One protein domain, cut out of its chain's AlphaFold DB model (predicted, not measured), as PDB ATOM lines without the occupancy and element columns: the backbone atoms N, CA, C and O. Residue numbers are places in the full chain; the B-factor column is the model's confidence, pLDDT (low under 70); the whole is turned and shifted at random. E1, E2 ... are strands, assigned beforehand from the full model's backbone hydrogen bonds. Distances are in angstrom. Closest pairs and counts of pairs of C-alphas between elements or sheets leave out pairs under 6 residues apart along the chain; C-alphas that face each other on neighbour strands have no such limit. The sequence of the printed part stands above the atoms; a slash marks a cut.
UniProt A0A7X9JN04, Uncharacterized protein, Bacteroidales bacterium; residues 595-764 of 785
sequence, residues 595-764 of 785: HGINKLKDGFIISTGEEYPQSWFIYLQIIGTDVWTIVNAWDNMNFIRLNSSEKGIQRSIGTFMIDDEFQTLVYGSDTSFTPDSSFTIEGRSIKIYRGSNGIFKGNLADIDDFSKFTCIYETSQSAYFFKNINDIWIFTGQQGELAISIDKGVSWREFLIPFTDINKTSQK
ATOM      1  N   HIS A 595     123.796 138.693 182.082       92.06
ATOM      2  CA  HIS A 595     125.042 139.014 181.378       92.06
ATOM      3  C   HIS A 595     126.238 139.113 182.319       92.06
ATOM      4  O   HIS A 595     127.308 138.575 182.024       92.06
ATOM      5  N   GLY A 596     126.058 139.788 183.453       92.69
ATOM      6  CA  GLY A 596     127.147 140.082 184.370       92.69
ATOM      7  C   GLY A 596     126.681 140.257 185.803       92.69
ATOM      8  O   GLY A 596     125.564 140.711 186.058       92.69
ATOM      9  N   ILE A 597     127.566 139.890 186.723       95.31
ATOM     10  CA  ILE A 597     127.476 140.237 188.137       95.31
ATOM     11  C   ILE A 597     128.820 140.820 188.530       95.31
ATOM     12  O   ILE A 597     129.846 140.180 188.302       95.31
ATOM     13  N   ASN A 598     128.811 142.001 189.136       94.31
ATOM     14  CA  ASN A 598     130.023 142.687 189.555       94.31
ATOM     15  C   ASN A 598     129.920 143.040 191.036       94.31
ATOM     16  O   ASN A 598     128.862 143.454 191.522       94.31
ATOM     17  N   LYS A 599     131.034 142.874 191.748       91.56
ATOM     18  CA  LYS A 599     131.150 143.251 193.154       91.56
ATOM     19  C   LYS A 599     131.143 144.773 193.292       91.56
ATOM     20  O   LYS A 599     131.824 145.476 192.547       91.56
ATOM     21  N   LEU A 600     130.390 145.256 194.269       90.19
ATOM     22  CA  LEU A 600     130.373 146.641 194.726       90.19
ATOM     23  C   LEU A 600     130.950 146.718 196.144       90.19
ATOM     24  O   LEU A 600     131.225 145.694 196.770       90.19
ATOM     25  N   LYS A 601     131.107 147.939 196.663       85.62
ATOM     26  CA  LYS A 601     131.520 148.170 198.053       85.62
ATOM     27  C   LYS A 601     130.592 147.449 199.045       85.62
ATOM     28  O   LYS A 601     131.066 146.678 199.875       85.62
ATOM     29  N   ASP A 602     129.280 147.623 198.868       86.56
ATOM     30  CA  ASP A 602     128.244 147.158 199.801       86.56
ATOM     31  C   ASP A 602     127.270 146.164 199.140       86.56
ATOM     32  O   ASP A 602     126.049 146.239 199.306       86.56
ATOM     33  N   GLY A 603     127.794 145.254 198.309       91.31
ATOM     34  CA  GLY A 603     127.000 144.197 197.682       91.31
ATOM     35  C   GLY A 603     127.404 143.886 196.245       91.31
ATOM     36  O   GLY A 603     128.589 143.833 195.918       91.31
ATOM     37  N   PHE A 604     126.413 143.658 195.386       94.50
ATOM     38  CA  PHE A 604     126.617 143.260 193.992       94.50
ATOM     39  C   PHE A 604     125.608 143.937 193.075       94.50
ATOM     40  O   PHE A 604     124.461 144.146 193.461       94.50
ATOM     41  N   ILE A 605     126.000 144.207 191.836       96.12
ATOM     42  CA  ILE A 605     125.067 144.606 190.783       96.12
ATOM     43  C   ILE A 605     124.959 143.507 189.736       96.12
ATOM     44  O   ILE A 605     125.958 142.951 189.284       96.12
ATOM     45  N   ILE A 606     123.723 143.192 189.371       96.75
ATOM     46  CA  ILE A 606     123.342 142.125 188.452       96.75
ATOM     47  C   ILE A 606     122.739 142.793 187.224       96.75
ATOM     48  O   ILE A 606     121.816 143.593 187.355       96.75
ATOM     49  N   SER A 607     123.263 142.485 186.040       95.38
ATOM     50  CA  SER A 607     122.813 143.062 184.768       95.38
ATOM     51  C   SER A 607     122.326 141.959 183.829       95.38
ATOM     52  O   SER A 607     123.019 140.953 183.636       95.38
ATOM     53  N   THR A 608     121.130 142.110 183.256       93.94
ATOM     54  CA  THR A 608     120.577 141.160 182.275       93.94
ATOM     55  C   THR A 608     120.923 141.545 180.843       93.94
ATOM     56  O   THR A 608     121.381 142.651 180.561       93.94
ATOM     57  N   GLY A 609     120.747 140.581 179.938       87.50
ATOM     58  CA  GLY A 609     121.401 140.647 178.640       87.50
ATOM     59  C   GLY A 609     120.642 141.207 177.457       87.50
ATOM     60  O   GLY A 609     121.237 141.426 176.407       87.50
ATOM     61  N   GLU A 610     119.344 141.426 177.599       89.62
ATOM     62  CA  GLU A 610     118.497 141.830 176.482       89.62
ATOM     63  C   GLU A 610     118.057 143.279 176.596       89.62
ATOM     64  O   GLU A 610     118.291 143.937 177.607       89.62
ATOM     65  N   GLU A 611     117.433 143.782 175.540       91.31
ATOM     66  CA  GLU A 611     116.788 145.092 175.531       91.31
ATOM     67  C   GLU A 611     115.497 145.064 176.350       91.31
ATOM     68  O   GLU A 611     114.953 143.999 176.663       91.31
ATOM     69  N   TYR A 612     114.991 146.236 176.719       92.19
ATOM     70  CA  TYR A 612     113.699 146.371 177.380       92.19
ATOM     71  C   TYR A 612     112.598 145.629 176.589       92.19
ATOM     72  O   TYR A 612     112.548 145.743 175.365       92.19
ATOM     73  N   PRO A 613     111.696 144.865 177.240       93.81
ATOM     74  CA  PRO A 613     111.460 144.744 178.684       93.81
ATOM     75  C   PRO A 613     112.239 143.596 179.357       93.81
ATOM     76  O   PRO A 613     111.729 142.937 180.259       93.81
ATOM     77  N   GLN A 614     113.455 143.302 178.902       93.25
ATOM     78  CA  GLN A 614     114.326 142.258 179.452       93.25
ATOM     79  C   GLN A 614     115.692 142.789 179.926       93.25
ATOM     80  O   GLN A 614     116.565 141.988 180.279       93.25
ATOM     81  N   SER A 615     115.869 144.114 179.953       92.44
ATOM     82  CA  SER A 615     117.057 144.803 180.471       92.44
ATOM     83  C   SER A 615     116.816 145.279 181.892       92.44
ATOM     84  O   SER A 615     116.041 146.206 182.113       92.44
ATOM     85  N   TRP A 616     117.479 144.648 182.851       95.44
ATOM     86  CA  TRP A 616     117.312 144.898 184.270       95.44
ATOM     87  C   TRP A 616     118.668 145.021 184.944       95.44
ATOM     88  O   TRP A 616     119.561 144.197 184.734       95.44
ATOM     89  N   PHE A 617     118.771 146.029 185.801       96.81
ATOM     90  CA  PHE A 617     119.884 146.257 186.707       96.81
ATOM     91  C   PHE A 617     119.351 146.071 188.119       96.81
ATOM     92  O   PHE A 617     118.449 146.793 188.545       96.81
ATOM     93  N   ILE A 618     119.862 145.069 188.825       97.12
ATOM     94  CA  ILE A 618     119.433 144.740 190.183       97.12
ATOM     95  C   ILE A 618     120.625 144.905 191.113       97.12
ATOM     96  O   ILE A 618     121.642 144.235 190.951       97.12
ATOM     97  N   TYR A 619     120.488 145.786 192.094       96.62
ATOM     98  CA  TYR A 619     121.420 145.924 193.196       96.62
ATOM     99  C   TYR A 619     121.031 144.949 194.307       96.62
ATOM    100  O   TYR A 619     119.983 145.085 194.935       96.62
ATOM    101  N   LEU A 620     121.870 143.943 194.526       95.25
ATOM    102  CA  LEU A 620     121.828 143.117 195.722       95.25
ATOM    103  C   LEU A 620     122.609 143.844 196.812       95.25
ATOM    104  O   LEU A 620     123.843 143.830 196.812       95.25
ATOM    105  N   GLN A 621     121.883 144.474 197.724       91.44
ATOM    106  CA  GLN A 621     122.466 145.205 198.836       91.44
ATOM    107  C   GLN A 621     122.817 144.249 199.978       91.44
ATOM    108  O   GLN A 621     121.982 143.457 200.419       91.44
ATOM    109  N   ILE A 622     124.045 144.365 200.486       84.31
ATOM    110  CA  ILE A 622     124.526 143.608 201.644       84.31
ATOM    111  C   ILE A 622     125.119 144.614 202.630       84.31
ATOM    112  O   ILE A 622     126.270 145.020 202.500       84.31
ATOM    113  N   ILE A 623     124.304 145.050 203.591       71.19
ATOM    114  CA  ILE A 623     124.715 145.972 204.662       71.19
ATOM    115  C   ILE A 623     125.453 145.170 205.746       71.19
ATOM    116  O   ILE A 623     125.098 144.026 206.015       71.19
ATOM    117  N   GLY A 624     126.471 145.762 206.377       61.88
ATOM    118  CA  GLY A 624     127.234 145.089 207.437       61.88
ATOM    119  C   GLY A 624     128.352 144.203 206.887       61.88
ATOM    120  O   GLY A 624     128.595 143.092 207.350       61.88
ATOM    121  N   THR A 625     129.069 144.668 205.868       56.50
ATOM    122  CA  THR A 625     130.244 143.968 205.324       56.50
ATOM    123  C   THR A 625     131.475 144.036 206.233       56.50
ATOM    124  O   THR A 625     132.527 143.538 205.834       56.50
ATOM    125  N   ASP A 626     131.365 144.566 207.462       63.84
ATOM    126  CA  ASP A 626     132.433 144.446 208.458       63.84
ATOM    127  C   ASP A 626     132.835 142.978 208.651       63.84
ATOM    128  O   ASP A 626     132.051 142.061 208.426       63.84
ATOM    129  N   VAL A 627     134.070 142.719 209.059       62.91
ATOM    130  CA  VAL A 627     134.600 141.351 209.189       62.91
ATOM    131  C   VAL A 627     133.921 140.504 210.283       62.91
ATOM    132  O   VAL A 627     134.354 139.384 210.510       62.91
ATOM    133  N   TRP A 628     132.880 140.989 210.969       68.44
ATOM    134  CA  TRP A 628     132.248 140.301 212.102       68.44
ATOM    135  C   TRP A 628     130.779 139.937 211.878       68.44
ATOM    136  O   TRP A 628     130.257 139.041 212.539       68.44
ATOM    137  N   THR A 629     130.086 140.577 210.944       75.88
ATOM    138  CA  THR A 629     128.690 140.231 210.658       75.88
ATOM    139  C   THR A 629     128.621 138.920 209.870       75.88
ATOM    140  O   THR A 629     129.175 138.812 208.771       75.88
ATOM    141  N   ILE A 630     127.928 137.917 210.412       77.88
ATOM    142  CA  ILE A 630     127.644 136.669 209.696       77.88
ATOM    143  C   ILE A 630     126.582 136.953 208.638       77.88
ATOM    144  O   ILE A 630     125.563 137.573 208.929       77.88
ATOM    145  N   VAL A 631     126.819 136.470 207.423       83.12
ATOM    146  CA  VAL A 631     125.833 136.494 206.347       83.12
ATOM    147  C   VAL A 631     125.624 135.063 205.885       83.12
ATOM    148  O   VAL A 631     126.588 134.401 205.501       83.12
ATOM    149  N   ASN A 632     124.386 134.582 205.918       88.19
ATOM    150  CA  ASN A 632     124.050 133.251 205.435       88.19
ATOM    151  C   ASN A 632     123.379 133.319 204.069       88.19
ATOM    152  O   ASN A 632     122.583 134.212 203.782       88.19
ATOM    153  N   ALA A 633     123.623 132.305 203.238       91.56
ATOM    154  CA  ALA A 633     122.991 132.208 201.927       91.56
ATOM    155  C   ALA A 633     121.454 132.164 202.002       91.56
ATOM    156  O   ALA A 633     120.792 132.578 201.054       91.56
ATOM    157  N   TRP A 634     120.873 131.674 203.104       92.44
ATOM    158  CA  TRP A 634     119.421 131.587 203.278       92.44
ATOM    159  C   TRP A 634     118.768 132.880 203.774       92.44
ATOM    160  O   TRP A 634     117.564 133.015 203.561       92.44
ATOM    161  N   ASP A 635     119.519 133.830 204.341       91.25
ATOM    162  CA  ASP A 635     118.976 135.057 204.945       91.25
ATOM    163  C   ASP A 635     118.156 135.890 203.946       91.25
ATOM    164  O   ASP A 635     118.287 135.749 202.721       91.25
ATOM    165  N   ASN A 636     117.283 136.762 204.455       91.06
ATOM    166  CA  ASN A 636     116.561 137.718 203.622       91.06
ATOM    167  C   ASN A 636     117.560 138.696 202.986       91.06
ATOM    168  O   ASN A 636     118.328 139.366 203.667       91.06
ATOM    169  N   MET A 637     117.564 138.739 201.654       90.06
ATOM    170  CA  MET A 637     118.502 139.522 200.850       90.06
ATOM    171  C   MET A 637     117.728 140.608 200.112       90.06
ATOM    172  O   MET A 637     116.691 140.323 199.506       90.06
ATOM    173  N   ASN A 638     118.235 141.838 200.136       92.06
ATOM    174  CA  ASN A 638     117.555 142.978 199.537       92.06
ATOM    175  C   ASN A 638     117.954 143.140 198.061       92.06
ATOM    176  O   ASN A 638     119.017 143.678 197.751       92.06
ATOM    177  N   PHE A 639     117.107 142.649 197.152       95.25
ATOM    178  CA  PHE A 639     117.256 142.834 195.707       95.25
ATOM    179  C   PHE A 639     116.460 144.062 195.253       95.25
ATOM    180  O   PHE A 639     115.232 144.026 195.193       95.25
ATOM    181  N   ILE A 640     117.162 145.131 194.889       96.19
ATOM    182  CA  ILE A 640     116.581 146.407 194.467       96.19
ATOM    183  C   ILE A 640     116.744 146.547 192.954       96.19
ATOM    184  O   ILE A 640     117.863 146.615 192.448       96.19
ATOM    185  N   ARG A 641     115.640 146.618 192.209       96.94
ATOM    186  CA  ARG A 641     115.686 146.972 190.784       96.94
ATOM    187  C   ARG A 641     115.976 148.467 190.637       96.94
ATOM    188  O   ARG A 641     115.348 149.279 191.304       96.94
ATOM    189  N   LEU A 642     116.898 148.813 189.743       96.69
ATOM    190  CA  LEU A 642     117.365 150.187 189.552       96.69
ATOM    191  C   LEU A 642     116.706 150.894 188.360       96.69
ATOM    192  O   LEU A 642     116.462 152.092 188.426       96.69
ATOM    193  N   ASN A 643     116.410 150.176 187.273       95.81
ATOM    194  CA  ASN A 643     115.907 150.756 186.022       95.81
ATOM    195  C   ASN A 643     114.482 150.291 185.685       95.81
ATOM    196  O   ASN A 643     114.046 149.216 186.102       95.81
ATOM    197  N   SER A 644     113.768 151.092 184.897       95.44
ATOM    198  CA  SER A 644     112.363 150.895 184.522       95.44
ATOM    199  C   SER A 644     112.055 151.154 183.047       95.44
ATOM    200  O   SER A 644     110.992 150.735 182.602       95.44
ATOM    201  N   SER A 645     112.904 151.858 182.290       90.25
ATOM    202  CA  SER A 645     112.550 152.338 180.946       90.25
ATOM    203  C   SER A 645     113.390 151.755 179.809       90.25
ATOM    204  O   SER A 645     114.596 151.559 179.915       90.25
ATOM    205  N   GLU A 646     112.729 151.606 178.664       90.88
ATOM    206  CA  GLU A 646     113.266 151.419 177.318       90.88
ATOM    207  C   GLU A 646     114.200 152.531 176.819       90.88
ATOM    208  O   GLU A 646     114.855 152.352 175.795       90.88
ATOM    209  N   LYS A 647     114.257 153.676 177.506       89.19
ATOM    210  CA  LYS A 647     115.178 154.782 177.199       89.19
ATOM    211  C   LYS A 647     116.452 154.755 178.040       89.19
ATOM    212  O   LYS A 647     117.365 155.537 177.782       89.19
ATOM    213  N   GLY A 648     116.506 153.878 179.040       90.44
ATOM    214  CA  GLY A 648     117.648 153.743 179.933       90.44
ATOM    215  C   GLY A 648     118.816 152.995 179.318       90.44
ATOM    216  O   GLY A 648     118.789 152.584 178.155       90.44
ATOM    217  N   ILE A 649     119.838 152.785 180.145       90.62
ATOM    218  CA  ILE A 649     120.953 151.898 179.812       90.62
ATOM    219  C   ILE A 649     120.440 150.467 179.603       90.62
ATOM    220  O   ILE A 649     119.539 150.002 180.306       90.62
ATOM    221  N   GLN A 650     120.997 149.763 178.618       90.75
ATOM    222  CA  GLN A 650     120.544 148.428 178.225       90.75
ATOM    223  C   GLN A 650     121.705 147.529 177.820       90.75
ATOM    224  O   GLN A 650     122.791 148.009 177.496       90.75
ATOM    225  N   ARG A 651     121.444 146.215 177.826       90.06
ATOM    226  CA  ARG A 651     122.374 145.168 177.369       90.06
ATOM    227  C   ARG A 651     123.771 145.315 177.977       90.06
ATOM    228  O   ARG A 651     124.783 145.184 177.293       90.06
ATOM    229  N   SER A 652     123.833 145.608 179.273       90.88
ATOM    230  CA  SER A 652     125.115 145.768 179.951       90.88
ATOM    231  C   SER A 652     125.827 144.426 180.108       90.88
ATOM    232  O   SER A 652     125.253 143.446 180.587       90.88
ATOM    233  N   ILE A 653     127.104 144.406 179.747       88.94
ATOM    234  CA  ILE A 653     128.087 143.414 180.161       88.94
ATOM    235  C   ILE A 653     128.941 144.082 181.222       88.94
ATOM    236  O   ILE A 653     129.812 144.888 180.912       88.94
ATOM    237  N   GLY A 654     128.678 143.713 182.473       90.00
ATOM    238  CA  GLY A 654     129.368 144.257 183.632       90.00
ATOM    239  C   GLY A 654     128.990 145.706 183.931       90.00
ATOM    240  O   GLY A 654     129.051 146.588 183.079       90.00
ATOM    241  N   THR A 655     128.631 145.961 185.183       94.12
ATOM    242  CA  THR A 655     128.284 147.303 185.658       94.12
ATOM    243  C   THR A 655     128.993 147.552 186.979       94.12
ATOM    244  O   THR A 655     129.091 146.648 187.799       94.12
ATOM    245  N   PHE A 656     129.481 148.760 187.214       91.56
ATOM    246  CA  PHE A 656     129.963 149.214 188.513       91.56
ATOM    247  C   PHE A 656     129.096 150.352 189.012       91.56
ATOM    248  O   PHE A 656     128.485 151.070 188.225       91.56
ATOM    249  N   MET A 657     129.124 150.534 190.323       93.25
ATOM    250  CA  MET A 657     128.619 151.709 191.006       93.25
ATOM    251  C   MET A 657     129.764 152.239 191.862       93.25
ATOM    252  O   MET A 657     130.299 151.516 192.707       93.25
ATOM    253  N   ILE A 658     130.209 153.453 191.560       91.25
ATOM    254  CA  ILE A 658     131.267 154.138 192.294       91.25
ATOM    255  C   ILE A 658     130.627 154.798 193.509       91.25
ATOM    256  O   ILE A 658     129.609 155.469 193.384       91.25
ATOM    257  N   ASP A 659     131.251 154.623 194.672       89.75
ATOM    258  CA  ASP A 659     130.860 155.308 195.904       89.75
ATOM    259  C   ASP A 659     131.342 156.770 195.876       89.75
ATOM    260  O   ASP A 659     132.355 157.131 196.476       89.75
ATOM    261  N   ASP A 660     130.663 157.584 195.071       92.62
ATOM    262  CA  ASP A 660     130.810 159.036 194.993       92.62
ATOM    263  C   ASP A 660     129.462 159.737 195.245       92.62
ATOM    264  O   ASP A 660     128.431 159.093 195.435       92.62
ATOM    265  N   GLU A 661     129.447 161.070 195.267       94.69
ATOM    266  CA  GLU A 661     128.234 161.859 195.544       94.69
ATOM    267  C   GLU A 661     127.060 161.526 194.602       94.69
ATOM    268  O   GLU A 661     125.899 161.632 194.994       94.69
ATOM    269  N   PHE A 662     127.350 161.071 193.381       94.19
ATOM    270  CA  PHE A 662     126.354 160.790 192.346       94.19
ATOM    271  C   PHE A 662     126.034 159.303 192.185       94.19
ATOM    272  O   PHE A 662     125.193 158.939 191.355       94.19
ATOM    273  N   GLN A 663     126.705 158.448 192.964       94.62
ATOM    274  CA  GLN A 663     126.674 156.996 192.827       94.62
ATOM    275  C   GLN A 663     126.917 156.587 191.370       94.62
ATOM    276  O   GLN A 663     126.105 155.902 190.745       94.62
ATOM    277  N   THR A 664     128.007 157.096 190.789       95.50
ATOM    278  CA  THR A 664     128.259 156.992 189.353       95.50
ATOM    279  C   THR A 664     128.243 155.539 188.874       95.50
ATOM    280  O   THR A 664     129.030 154.702 189.322       95.50
ATOM    281  N   LEU A 665     127.393 155.259 187.890       96.50
ATOM    282  CA  LEU A 665     127.358 154.002 187.164       96.50
ATOM    283  C   LEU A 665     128.369 154.000 186.022       96.50
ATOM    284  O   LEU A 665     128.490 154.968 185.270       96.50
ATOM    285  N   VAL A 666     129.053 152.871 185.856       95.69
ATOM    286  CA  VAL A 666     129.925 152.604 184.707       95.69
ATOM    287  C   VAL A 666     129.572 151.239 184.149       95.69
ATOM    288  O   VAL A 666     129.532 150.280 184.913       95.69
ATOM    289  N   TYR A 667     129.327 151.119 182.848       93.56
ATOM    290  CA  TYR A 667     128.957 149.832 182.262       93.56
ATOM    291  C   TYR A 667     129.556 149.613 180.874       93.56
ATOM    292  O   TYR A 667     129.793 150.567 180.132       93.56
ATOM    293  N   GLY A 668     129.806 148.345 180.541       93.50
ATOM    294  CA  GLY A 668     130.237 147.922 179.210       93.50
ATOM    295  C   GLY A 668     129.027 147.572 178.347       93.50
ATOM    296  O   GLY A 668     128.190 146.769 178.748       93.50
ATOM    297  N   SER A 669     128.912 148.165 177.165       91.38
ATOM    298  CA  SER A 669     127.767 147.952 176.273       91.38
ATOM    299  C   SER A 669     127.950 146.723 175.374       91.38
ATOM    300  O   SER A 669     128.910 146.656 174.605       91.38
ATOM    301  N   ASP A 670     127.009 145.770 175.411       89.00
ATOM    302  CA  ASP A 670     126.878 144.675 174.427       89.00
ATOM    303  C   ASP A 670     125.857 145.011 173.335       89.00
ATOM    304  O   ASP A 670     125.030 144.198 172.912       89.00
ATOM    305  N   THR A 671     125.863 146.263 172.889       83.88
ATOM    306  CA  THR A 671     125.069 146.654 171.737       83.88
ATOM    307  C   THR A 671     125.758 147.702 170.894       83.88
ATOM    308  O   THR A 671     126.289 148.696 171.389       83.88
ATOM    309  N   SER A 672     125.670 147.485 169.585       73.62
ATOM    310  CA  SER A 672     126.099 148.442 168.570       73.62
ATOM    311  C   SER A 672     125.060 149.530 168.319       73.62
ATOM    312  O   SER A 672     125.350 150.476 167.594       73.62
ATOM    313  N   PHE A 673     123.879 149.434 168.929       69.19
ATOM    314  CA  PHE A 673     122.805 150.405 168.794       69.19
ATOM    315  C   PHE A 673     122.205 150.748 170.158       69.19
ATOM    316  O   PHE A 673     121.860 149.853 170.929       69.19
ATOM    317  N   THR A 674     122.029 152.040 170.441       64.56
ATOM    318  CA  THR A 674     121.210 152.483 171.576       64.56
ATOM    319  C   THR A 674     119.963 153.203 171.075       64.56
ATOM    320  O   THR A 674     120.082 154.038 170.171       64.56
ATOM    321  N   PRO A 675     118.776 152.922 171.638       56.66
ATOM    322  CA  PRO A 675     117.566 153.660 171.305       56.66
ATOM    323  C   PRO A 675     117.741 155.170 171.537       56.66
ATOM    324  O   PRO A 675     118.302 155.595 172.542       56.66
ATOM    325  N   ASP A 676     117.248 155.981 170.598       60.25
ATOM    326  CA  ASP A 676     117.100 157.443 170.703       60.25
ATOM    327  C   ASP A 676     118.367 158.319 170.860       60.25
ATOM    328  O   ASP A 676     118.245 159.542 170.966       60.25
ATOM    329  N   SER A 677     119.586 157.783 170.737       63.28
ATOM    330  CA  SER A 677     120.831 158.579 170.705       63.28
ATOM    331  C   SER A 677     121.109 159.197 169.320       63.28
ATOM    332  O   SER A 677     122.117 158.936 168.662       63.28
ATOM    333  N   SER A 678     120.181 160.026 168.833       72.75
ATOM    334  CA  SER A 678     120.363 160.750 167.570       72.75
ATOM    335  C   SER A 678     120.968 162.134 167.779       72.75
ATOM    336  O   SER A 678     120.459 162.922 168.573       72.75
ATOM    337  N   PHE A 679     121.974 162.481 166.982       75.12
ATOM    338  CA  PHE A 679     122.513 163.833 166.897       75.12
ATOM    339  C   PHE A 679     121.797 164.604 165.790       75.12
ATOM    340  O   PHE A 679     121.629 164.101 164.675       75.12
ATOM    341  N   THR A 680     121.384 165.831 166.096       80.44
ATOM    342  CA  THR A 680     120.817 166.757 165.111       80.44
ATOM    343  C   THR A 680     121.811 167.878 164.855       80.44
ATOM    344  O   THR A 680     122.489 168.345 165.768       80.44
ATOM    345  N   ILE A 681     121.933 168.280 163.593       83.19
ATOM    346  CA  ILE A 681     122.702 169.465 163.215       83.19
ATOM    347  C   ILE A 681     121.714 170.625 163.182       83.19
ATOM    348  O   ILE A 681     120.675 170.514 162.527       83.19
ATOM    349  N   GLU A 682     122.027 171.721 163.873       86.19
ATOM    350  CA  GLU A 682     121.180 172.915 163.901       86.19
ATOM    351  C   GLU A 682     120.775 173.344 162.479       86.19
ATOM    352  O   GLU A 682     121.581 173.339 161.545       86.19
ATOM    353  N   GLY A 683     119.489 173.649 162.294       88.75
ATOM    354  CA  GLY A 683     118.931 174.018 160.991       88.75
ATOM    355  C   GLY A 683     118.746 172.859 160.000       88.75
ATOM    356  O   GLY A 683     118.357 173.102 158.858       88.75
ATOM    357  N   ARG A 684     118.988 171.598 160.392       85.50
ATOM    358  CA  ARG A 684     118.757 170.417 159.543       85.50
ATOM    359  C   ARG A 684     117.791 169.437 160.201       85.50
ATOM    360  O   ARG A 684     117.864 169.167 161.392       85.50
ATOM    361  N   SER A 685     116.931 168.826 159.391       88.25
ATOM    362  CA  SER A 685     116.039 167.736 159.817       88.25
ATOM    363  C   SER A 685     116.733 166.368 159.901       88.25
ATOM    364  O   SER A 685     116.115 165.389 160.314       88.25
ATOM    365  N   ILE A 686     118.002 166.278 159.487       86.31
ATOM    366  CA  ILE A 686     118.759 165.024 159.448       86.31
ATOM    367  C   ILE A 686     119.169 164.619 160.865       86.31
ATOM    368  O   ILE A 686     119.761 165.409 161.601       86.31
ATOM    369  N   LYS A 687     118.904 163.354 161.193       82.75
ATOM    370  CA  LYS A 687     119.368 162.680 162.405       82.75
ATOM    371  C   LYS A 687     120.557 161.781 162.079       82.75
ATOM    372  O   LYS A 687     120.502 161.017 161.118       82.75
ATOM    373  N   ILE A 688     121.614 161.866 162.881       80.12
ATOM    374  CA  ILE A 688     122.799 161.006 162.794       80.12
ATOM    375  C   ILE A 688     122.781 160.049 163.982       80.12
ATOM    376  O   ILE A 688     122.662 160.491 165.120       80.12
ATOM    377  N   TYR A 689     122.937 158.758 163.714       77.38
ATOM    378  CA  TYR A 689     123.039 157.717 164.735       77.38
ATOM    379  C   TYR A 689     124.472 157.190 164.748       77.38
ATOM    380  O   TYR A 689     125.026 156.888 163.689       77.38
ATOM    381  N   ARG A 690     125.085 157.106 165.931       74.06
ATOM    382  CA  ARG A 690     126.407 156.495 166.119       74.06
ATOM    383  C   ARG A 690     126.264 155.193 166.893       74.06
ATOM    384  O   ARG A 690     125.329 155.034 167.672       74.06
ATOM    385  N   GLY A 691     127.190 154.270 166.645       74.50
ATOM    386  CA  GLY A 691     127.222 153.011 167.373       74.50
ATOM    387  C   GLY A 691     127.502 153.222 168.859       74.50
ATOM    388  O   GLY A 691     128.167 154.184 169.237       74.50
ATOM    389  N   SER A 692     126.997 152.311 169.685       80.25
ATOM    390  CA  SER A 692     127.129 152.352 171.146       80.25
ATOM    391  C   SER A 692     128.062 151.284 171.707       80.25
ATOM    392  O   SER A 692     127.929 150.890 172.864       80.25
ATOM    393  N   ASN A 693     128.993 150.803 170.887       88.12
ATOM    394  CA  ASN A 693     130.082 149.965 171.365       88.12
ATOM    395  C   ASN A 693     130.997 150.839 172.226       88.12
ATOM    396  O   ASN A 693     131.559 151.827 171.749       88.12
ATOM    397  N   GLY A 694     131.095 150.510 173.507       91.19
ATOM    398  CA  GLY A 694     131.963 151.245 174.405       91.19
ATOM    399  C   GLY A 694     131.647 151.023 175.867       91.19
ATOM    400  O   GLY A 694     130.797 150.214 176.250       91.19
ATOM    401  N   ILE A 695     132.347 151.800 176.681       94.38
ATOM    402  CA  ILE A 695     132.149 151.890 178.118       94.38
ATOM    403  C   ILE A 695     131.549 153.254 178.406       94.38
ATOM    404  O   ILE A 695     132.081 154.288 177.991       94.38
ATOM    405  N   PHE A 696     130.429 153.251 179.112       94.00
ATOM    406  CA  PHE A 696     129.636 154.441 179.375       94.00
ATOM    407  C   PHE A 696     129.600 154.737 180.863       94.00
ATOM    408  O   PHE A 696     129.597 153.823 181.687       94.00
ATOM    409  N   LYS A 697     129.559 156.026 181.193       95.12
ATOM    410  CA  LYS A 697     129.514 156.551 182.556       95.12
ATOM    411  C   LYS A 697     128.359 157.538 182.698       95.12
ATOM    412  O   LYS A 697     128.187 158.394 181.834       95.12
ATOM    413  N   GLY A 698     127.605 157.446 183.787       95.62
ATOM    414  CA  GLY A 698     126.489 158.343 184.098       95.62
ATOM    415  C   GLY A 698     126.047 158.197 185.550       95.62
ATOM    416  O   GLY A 698     126.524 157.312 186.258       95.62
ATOM    417  N   ASN A 699     125.153 159.059 186.022       97.19
ATOM    418  CA  ASN A 699     124.702 159.014 187.413       97.19
ATOM    419  C   ASN A 699     123.626 157.938 187.603       97.19
ATOM    420  O   ASN A 699     122.837 157.674 186.694       97.19
ATOM    421  N   LEU A 700     123.528 157.366 188.806       96.44
ATOM    422  CA  LEU A 700     122.462 156.408 189.126       96.44
ATOM    423  C   LEU A 700     121.060 157.012 188.940       96.44
ATOM    424  O   LEU A 700     120.157 156.335 188.455       96.44
ATOM    425  N   ALA A 701     120.887 158.292 189.278       96.31
ATOM    426  CA  ALA A 701     119.617 159.004 189.118       96.31
ATOM    427  C   ALA A 701     119.129 159.062 187.656       96.31
ATOM    428  O   ALA A 701     117.926 159.151 187.415       96.31
ATOM    429  N   ASP A 702     120.052 158.961 186.696       95.31
ATOM    430  CA  ASP A 702     119.787 159.074 185.264       95.31
ATOM    431  C   ASP A 702     119.696 157.705 184.561       95.31
ATOM    432  O   ASP A 702     119.635 157.647 183.339       95.31
ATOM    433  N   ILE A 703     119.671 156.583 185.296       94.81
ATOM    434  CA  ILE A 703     119.734 155.214 184.735       94.81
ATOM    435  C   ILE A 703     118.666 154.905 183.661       94.81
ATOM    436  O   ILE A 703     118.883 154.057 182.793       94.81
ATOM    437  N   ASP A 704     117.528 155.605 183.698       94.44
ATOM    438  CA  ASP A 704     116.419 155.495 182.737       94.44
ATOM    439  C   ASP A 704     116.546 156.426 181.512       94.44
ATOM    440  O   ASP A 704     115.659 156.425 180.659       94.44
ATOM    441  N   ASP A 705     117.625 157.202 181.402       91.62
ATOM    442  CA  ASP A 705     117.909 158.108 180.286       91.62
ATOM    443  C   ASP A 705     119.357 157.940 179.799       91.62
ATOM    444  O   ASP A 705     120.298 158.567 180.290       91.62
ATOM    445  N   PHE A 706     119.540 157.112 178.769       89.12
ATOM    446  CA  PHE A 706     120.850 156.881 178.164       89.12
ATOM    447  C   PHE A 706     121.491 158.162 177.608       89.12
ATOM    448  O   PHE A 706     122.715 158.250 177.551       89.12
ATOM    449  N   SER A 707     120.715 159.190 177.243       86.38
ATOM    450  CA  SER A 707     121.278 160.443 176.714       86.38
ATOM    451  C   SER A 707     122.121 161.214 177.740       86.38
ATOM    452  O   SER A 707     122.894 162.097 177.368       86.38
ATOM    453  N   LYS A 708     121.996 160.871 179.029       91.12
ATOM    454  CA  LYS A 708     122.807 161.410 180.130       91.12
ATOM    455  C   LYS A 708     124.095 160.632 180.375       91.12
ATOM    456  O   LYS A 708     124.936 161.081 181.151       91.12
ATOM    457  N   PHE A 709     124.273 159.492 179.716       91.56
ATOM    458  CA  PHE A 709     125.487 158.701 179.813       91.56
ATOM    459  C   PHE A 709     126.500 159.158 178.767       91.56
ATOM    460  O   PHE A 709     126.192 159.364 177.595       91.56
ATOM    461  N   THR A 710     127.747 159.302 179.199       90.56
ATOM    462  CA  THR A 710     128.868 159.690 178.344       90.56
ATOM    463  C   THR A 710     129.719 158.468 178.045       90.56
ATOM    464  O   THR A 710     130.074 157.718 178.956       90.56
ATOM    465  N   CYS A 711     130.076 158.269 176.777       91.25
ATOM    466  CA  CYS A 711     131.077 157.277 176.404       91.25
ATOM    467  C   CYS A 711     132.450 157.732 176.921       91.25
ATOM    468  O   CYS A 711     132.937 158.791 176.529       91.25
ATOM    469  N   ILE A 712     133.054 156.952 177.818       93.50
ATOM    470  CA  ILE A 712     134.392 157.216 178.376       93.50
ATOM    471  C   ILE A 712     135.487 156.396 177.686       93.50
ATOM    472  O   ILE A 712     136.670 156.666 177.874       93.50
ATOM    473  N   TYR A 713     135.092 155.398 176.895       93.00
ATOM    474  CA  TYR A 713     135.974 154.616 176.041       93.00
ATOM    475  C   TYR A 713     135.162 154.040 174.881       93.00
ATOM    476  O   TYR A 713     134.268 153.221 175.106       93.00
ATOM    477  N   GLU A 714     135.441 154.491 173.658       91.19
ATOM    478  CA  GLU A 714     134.855 153.911 172.445       91.19
ATOM    479  C   GLU A 714     135.538 152.566 172.165       91.19
ATOM    480  O   GLU A 714     136.764 152.481 172.213       91.19
ATOM    481  N   THR A 715     134.759 151.523 171.872       89.25
ATOM    482  CA  THR A 715     135.298 150.197 171.530       89.25
ATOM    483  C   THR A 715     134.965 149.850 170.088       89.25
ATOM    484  O   THR A 715     133.936 150.256 169.539       89.25
ATOM    485  N   SER A 716     135.821 149.050 169.454       87.31
ATOM    486  CA  SER A 716     135.546 148.541 168.106       87.31
ATOM    487  C   SER A 716     134.511 147.407 168.123       87.31
ATOM    488  O   SER A 716     133.794 147.186 167.144       87.31
ATOM    489  N   GLN A 717     134.399 146.711 169.257       87.50
ATOM    490  CA  GLN A 717     133.580 145.517 169.443       87.50
ATOM    491  C   GLN A 717     132.569 145.697 170.579       87.50
ATOM    492  O   GLN A 717     132.840 146.395 171.557       87.50
ATOM    493  N   SER A 718     131.426 145.010 170.483       88.81
ATOM    494  CA  SER A 718     130.517 144.844 171.621       88.81
ATOM    495  C   SER A 718     131.254 144.211 172.798       88.81
ATOM    496  O   SER A 718     132.098 143.323 172.612       88.81
ATOM    497  N   ALA A 719     130.913 144.654 174.007       89.88
ATOM    498  CA  ALA A 719     131.451 144.098 175.234       89.88
ATOM    499  C   ALA A 719     131.152 142.597 175.332       89.88
ATOM    500  O   ALA A 719     130.053 142.143 175.034       89.88
ATOM    501  N   TYR A 720     132.131 141.826 175.790       87.62
ATOM    502  CA  TYR A 720     131.956 140.420 176.157       87.62
ATOM    503  C   TYR A 720     132.366 140.150 177.610       87.62
ATOM    504  O   TYR A 720     131.809 139.278 178.278       87.62
ATOM    505  N   PHE A 721     133.282 140.959 178.139       90.06
ATOM    506  CA  PHE A 721     133.658 140.963 179.545       90.06
ATOM    507  C   PHE A 721     133.946 142.390 180.006       90.06
ATOM    508  O   PHE A 721     134.602 143.147 179.294       90.06
ATOM    509  N   PHE A 722     133.493 142.748 181.208       93.56
ATOM    510  CA  PHE A 722     133.876 143.997 181.861       93.56
ATOM    511  C   PHE A 722     133.829 143.844 183.383       93.56
ATOM    512  O   PHE A 722     132.754 143.683 183.970       93.56
ATOM    513  N   LYS A 723     134.996 143.853 184.035       93.38
ATOM    514  CA  LYS A 723     135.116 143.698 185.496       93.38
ATOM    515  C   LYS A 723     136.198 144.590 186.090       93.38
ATOM    516  O   LYS A 723     137.156 144.953 185.417       93.38
ATOM    517  N   ASN A 724     135.998 144.941 187.358       91.75
ATOM    518  CA  ASN A 724     136.966 145.625 188.194       91.75
ATOM    519  C   ASN A 724     137.581 144.562 189.099       91.75
ATOM    520  O   ASN A 724     136.888 144.007 189.949       91.75
ATOM    521  N   ILE A 725     138.851 144.252 188.871       91.38
ATOM    522  CA  ILE A 725     139.576 143.200 189.575       91.38
ATOM    523  C   ILE A 725     140.867 143.822 190.104       91.38
ATOM    524  O   ILE A 725     141.690 144.275 189.315       91.38
ATOM    525  N   ASN A 726     141.040 143.870 191.428       87.56
ATOM    526  CA  ASN A 726     142.186 144.514 192.092       87.56
ATOM    527  C   ASN A 726     142.446 145.964 191.619       87.56
ATOM    528  O   ASN A 726     143.583 146.345 191.333       87.56
ATOM    529  N   ASP A 727     141.376 146.761 191.516       87.88
ATOM    530  CA  ASP A 727     141.387 148.144 191.006       87.88
ATOM    531  C   ASP A 727     141.849 148.283 189.546       87.88
ATOM    532  O   ASP A 727     142.295 149.348 189.115       87.88
ATOM    533  N   ILE A 728     141.727 147.206 188.771       92.19
ATOM    534  CA  ILE A 728     141.980 147.181 187.333       92.19
ATOM    535  C   ILE A 728     140.650 146.960 186.626       92.19
ATOM    536  O   ILE A 728     140.002 145.926 186.796       92.19
ATOM    537  N   TRP A 729     140.247 147.924 185.808       94.25
ATOM    538  CA  TRP A 729     139.105 147.781 184.916       94.25
ATOM    539  C   TRP A 729     139.564 147.064 183.659       94.25
ATOM    540  O   TRP A 729     140.429 147.555 182.935       94.25
ATOM    541  N   ILE A 730     138.990 145.891 183.422       93.75
ATOM    542  CA  ILE A 730     139.357 145.019 182.314       93.75
ATOM    543  C   ILE A 730     138.136 144.845 181.434       93.75
ATOM    544  O   ILE A 730     137.126 144.301 181.878       93.75
ATOM    545  N   PHE A 731     138.257 145.284 180.191       93.38
ATOM    546  CA  PHE A 731     137.278 145.103 179.135       93.38
ATOM    547  C   PHE A 731     137.801 144.105 178.108       93.38
ATOM    548  O   PHE A 731     138.963 144.189 177.704       93.38
ATOM    549  N   THR A 732     136.932 143.211 177.635       90.12
ATOM    550  CA  THR A 732     137.194 142.454 176.410       90.12
ATOM    551  C   THR A 732     136.024 142.528 175.443       90.12
ATOM    552  O   THR A 732     134.859 142.488 175.845       90.12
ATOM    553  N   GLY A 733     136.353 142.624 174.159       87.69
ATOM    554  CA  GLY A 733     135.398 142.607 173.064       87.69
ATOM    555  C   GLY A 733     135.143 141.201 172.517       87.69
ATOM    556  O   GLY A 733     135.947 140.277 172.675       87.69
ATOM    557  N   GLN A 734     134.024 141.048 171.808       81.31
ATOM    558  CA  GLN A 734     133.598 139.794 171.171       81.31
ATOM    559  C   GLN A 734     134.553 139.235 170.112       81.31
ATOM    560  O   GLN A 734     134.301 138.151 169.602       81.31
ATOM    561  N   GLN A 735     135.612 139.933 169.725       78.62
ATOM    562  CA  GLN A 735     136.593 139.514 168.720       78.62
ATOM    563  C   GLN A 735     138.035 139.768 169.207       78.62
ATOM    564  O   GLN A 735     138.943 139.958 168.407       78.62
ATOM    565  N   GLY A 736     138.267 139.739 170.525       76.62
ATOM    566  CA  GLY A 736     139.617 139.730 171.100       76.62
ATOM    567  C   GLY A 736     140.236 141.106 171.359       76.62
ATOM    568  O   GLY A 736     141.411 141.164 171.723       76.62
ATOM    569  N   GLU A 737     139.468 142.191 171.217       86.00
ATOM    570  CA  GLU A 737     139.846 143.499 171.765       86.00
ATOM    571  C   GLU A 737     140.024 143.375 173.285       86.00
ATOM    572  O   GLU A 737     139.190 142.771 173.960       86.00
ATOM    573  N   LEU A 738     141.117 143.917 173.819       89.06
ATOM    574  CA  LEU A 738     141.391 144.003 175.251       89.06
ATOM    575  C   LEU A 738     141.693 145.458 175.588       89.06
ATOM    576  O   LEU A 738     142.620 146.040 175.030       89.06
ATOM    577  N   ALA A 739     140.959 146.020 176.544       91.62
ATOM    578  CA  ALA A 739     141.231 147.352 177.063       91.62
ATOM    579  C   ALA A 739     141.364 147.316 178.585       91.62
ATOM    580  O   ALA A 739     140.567 146.684 179.281       91.62
ATOM    581  N   ILE A 740     142.399 147.976 179.101       93.38
ATOM    582  CA  ILE A 740     142.725 147.995 180.529       93.38
ATOM    583  C   ILE A 740     142.820 149.439 181.016       93.38
ATOM    584  O   ILE A 740     143.519 150.251 180.411       93.38
ATOM    585  N   SER A 741     142.178 149.736 182.144       93.56
ATOM    586  CA  SER A 741     142.362 150.985 182.885       93.56
ATOM    587  C   SER A 741     142.717 150.696 184.345       93.56
ATOM    588  O   SER A 741     142.122 149.834 184.986       93.56
ATOM    589  N   ILE A 742     143.702 151.425 184.870       92.00
ATOM    590  CA  ILE A 742     144.184 151.335 186.265       92.00
ATOM    591  C   ILE A 742     143.916 152.619 187.062       92.00
ATOM    592  O   ILE A 742     144.331 152.754 188.210       92.00
ATOM    593  N   ASP A 743     143.263 153.589 186.428       89.62
ATOM    594  CA  ASP A 743     142.995 154.933 186.936       89.62
ATOM    595  C   ASP A 743     141.497 155.263 186.838       89.62
ATOM    596  O   ASP A 743     141.105 156.416 186.676       89.62
ATOM    597  N   LYS A 744     140.652 154.229 186.963       88.94
ATOM    598  CA  LYS A 744     139.182 154.326 186.972       88.94
ATOM    599  C   LYS A 744     138.616 154.997 185.713       88.94
ATOM    600  O   LYS A 744     137.726 155.847 185.782       88.94
ATOM    601  N   GLY A 745     139.139 154.598 184.558       90.31
ATOM    602  CA  GLY A 745     138.660 155.006 183.242       90.31
ATOM    603  C   GLY A 745     139.177 156.359 182.760       90.31
ATOM    604  O   GLY A 745     138.692 156.830 181.735       90.31
ATOM    605  N   VAL A 746     140.135 156.982 183.460       89.62
ATOM    606  CA  VAL A 746     140.773 158.234 183.011       89.62
ATOM    607  C   VAL A 746     141.661 157.977 181.796       89.62
ATOM    608  O   VAL A 746     141.645 158.750 180.840       89.62
ATOM    609  N   SER A 747     142.416 156.879 181.806       89.56
ATOM    610  CA  SER A 747     143.188 156.424 180.660       89.56
ATOM    611  C   SER A 747     143.006 154.931 180.417       89.56
ATOM    612  O   SER A 747     142.802 154.133 181.335       89.56
ATOM    613  N   TRP A 748     143.106 154.560 179.143       91.19
ATOM    614  CA  TRP A 748     142.958 153.190 178.671       91.19
ATOM    615  C   TRP A 748     144.230 152.735 177.970       91.19
ATOM    616  O   TRP A 748     145.010 153.536 177.442       91.19
ATOM    617  N   ARG A 749     144.479 151.434 178.025       87.56
ATOM    618  CA  ARG A 749     145.521 150.749 177.267       87.56
ATOM    619  C   ARG A 749     144.837 149.695 176.422       87.56
ATOM    620  O   ARG A 749     144.214 148.795 176.978       87.56
ATOM    621  N   GLU A 750     144.933 149.855 175.112       84.81
ATOM    622  CA  GLU A 750     144.308 148.973 174.134       84.81
ATOM    623  C   GLU A 750     145.320 147.954 173.619       84.81
ATOM    624  O   GLU A 750     146.474 148.282 173.327       84.81
ATOM    625  N   PHE A 751     144.867 146.714 173.492       77.50
ATOM    626  CA  PHE A 751     145.630 145.616 172.934       77.50
ATOM    627  C   PHE A 751     144.731 144.820 171.994       77.50
ATOM    628  O   PHE A 751     143.659 144.351 172.383       77.50
ATOM    629  N   LEU A 752     145.193 144.614 170.764       71.94
ATOM    630  CA  LEU A 752     144.578 143.660 169.854       71.94
ATOM    631  C   LEU A 752     145.282 142.316 170.029       71.94
ATOM    632  O   LEU A 752     146.422 142.147 169.597       71.94
ATOM    633  N   ILE A 753     144.624 141.368 170.693       69.00
ATOM    634  CA  ILE A 753     145.208 140.046 170.922       69.00
ATOM    635  C   ILE A 753     144.976 139.182 169.673       69.00
ATOM    636  O   ILE A 753     143.817 138.929 169.332       69.00
ATOM    637  N   PRO A 754     146.033 138.697 168.990       58.91
ATOM    638  CA  PRO A 754     145.885 137.902 167.776       58.91
ATOM    639  C   PRO A 754     145.062 136.634 168.023       58.91
ATOM    640  O   PRO A 754     145.264 135.928 169.018       58.91
ATOM    641  N   PHE A 755     144.170 136.310 167.086       60.78
ATOM    642  CA  PHE A 755     143.497 135.015 167.055       60.78
ATOM    643  C   PHE A 755     144.526 133.920 166.787       60.78
ATOM    644  O   PHE A 755     145.141 133.898 165.724       60.78
ATOM    645  N   THR A 756     144.717 133.009 167.738       53.34
ATOM    646  CA  THR A 756     145.656 131.894 167.559       53.34
ATOM    647  C   THR A 756     145.003 130.608 167.053       53.34
ATOM    648  O   THR A 756     145.732 129.674 166.742       53.34
ATOM    649  N   ASP A 757     143.674 130.538 166.900       52.62
ATOM    650  CA  ASP A 757     143.013 129.416 166.215       52.62
ATOM    651  C   ASP A 757     141.546 129.735 165.866       52.62
ATOM    652  O   ASP A 757     140.841 130.373 166.650       52.62
ATOM    653  N   ILE A 758     141.061 129.229 164.730       41.56
ATOM    654  CA  ILE A 758     139.698 129.450 164.206       41.56
ATOM    655  C   ILE A 758     138.595 128.804 165.067       41.56
ATOM    656  O   ILE A 758     137.413 129.053 164.847       41.56
ATOM    657  N   ASN A 759     138.978 127.979 166.050       42.47
ATOM    658  CA  ASN A 759     138.070 127.206 166.905       42.47
ATOM    659  C   ASN A 759     138.025 127.671 168.370       42.47
ATOM    660  O   ASN A 759     137.399 127.014 169.202       42.47
ATOM    661  N   LYS A 760     138.671 128.788 168.719       51.66
ATOM    662  CA  LYS A 760     138.613 129.354 170.072       51.66
ATOM    663  C   LYS A 760     138.045 130.752 170.012       51.66
ATOM    664  O   LYS A 760     138.728 131.707 169.658       51.66
ATOM    665  N   THR A 761     136.772 130.849 170.359       49.16
ATOM    666  CA  THR A 761     136.073 132.116 170.500       49.16
ATOM    667  C   THR A 761     136.890 133.054 171.396       49.16
ATOM    668  O   THR A 761     137.295 132.681 172.492       49.16
ATOM    669  N   SER A 762     137.095 134.277 170.923       53.12
ATOM    670  CA  SER A 762     137.487 135.544 171.585       53.12
ATOM    671  C   SER A 762     136.935 135.816 172.993       53.12
ATOM    672  O   SER A 762     137.307 136.800 173.626       53.12
ATOM    673  N   GLN A 763     136.067 134.946 173.487       63.81
ATOM    674  CA  GLN A 763     135.461 134.957 174.800       63.81
ATOM    675  C   GLN A 763     136.548 134.738 175.858       63.81
ATOM    676  O   GLN A 763     137.266 133.742 175.806       63.81
ATOM    677  N   LYS A 764     136.710 135.708 176.765       73.56
ATOM    678  CA  LYS A 764     137.663 135.653 177.881       73.56
ATOM    679  C   LYS A 764     136.884 135.540 179.185       73.56
ATOM    680  O   LYS A 764     136.239 136.498 179.606       73.56
TER     681      LYS A 764
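This is residues 595 to 764 of the 785 residues of an uncharacterized protein of Bacteroidales bacterium (UniProt A0A7X9JN04). Two four-stranded sheets, E5 E6 E9 E10 and E11 E12 E13 E14, make a sandwich, only partly face to face and closest along E5, E6 and E11; a third four-stranded sheet, E1 E2 E3 E4, packs on the E5 edge through E1 and E2. The hairpin E7 E8 reaches out at one end of the longest axis, and the long link from E3 to E4 at the other. The 170 printed residues hold 14 named strands, E1 to E14 in chain order, and no named helix: all strand, though only 70 residues are in named strands. Each sheet is antiparallel, with its strands in the order given. The whole is compact, with a radius of gyration of the C-alphas of 17.3 A and spans of 59 by 45 by 30 A.

One sheet of the sandwich, two sheets face to face, runs E11 (residues 719 to 725), E12 (728 to 733), E13 (737 to 741), E14 (749 to 752), a meander, each strand the antiparallel neighbour of the one before. N 723 and O 730 are 3.1 A apart, N 731 and O 739 2.9 A, N 738 and O 751 3.0 A, within hydrogen-bond range. The other runs E5 (652 to 657), E6 (665 to 669), E9 (694 to 698), E10 (710 to 714), with N 656 and O 666 at 2.8 A, N 667 and O 696 at 3.0 A, N 697 and O 710 at 2.9 A. The facing parts are 9.5 A centre to centre, with best planes 26 degrees apart; the closest C-alphas of E5 and E11, Gly 654 and Phe 722, are 4.9 A apart. A second meander holds E1 (595 to 600), E2 (603 to 608), E3 (617 to 621), E4 (638 to 641), with N 598 and O 605 at 3.0 A, N 606 and O 618 at 2.8 A, N 619 and O 640 at 2.8 A. The closest C-alphas of E1 and E5, Gly 596 and Gly 654, are 4.8 A apart. E7 (678 to 680) and E8 (687 to 689), a hairpin with N 679 and O 688 at 2.8 A, are apart from each strand of the other sheets.

E1 begins at C-alpha 595 (125.042, 139.014, 181.378). E2 is 17.0 A long, E11 16.5 A, E12 16.4 A and E1 16.3 A. E14 ends at C-alpha 752 (144.578, 143.660, 169.854).

The C-alphas farthest apart, Trp 628 and Gly 683, are 62.7 A apart. The printed part has no cut. The links E3 to E4 and E9 to E10 are long. Mean pLDDT of the printed part is 85.8; residues 624 to 628, 673 to 677 and 753 to 763 are under 70.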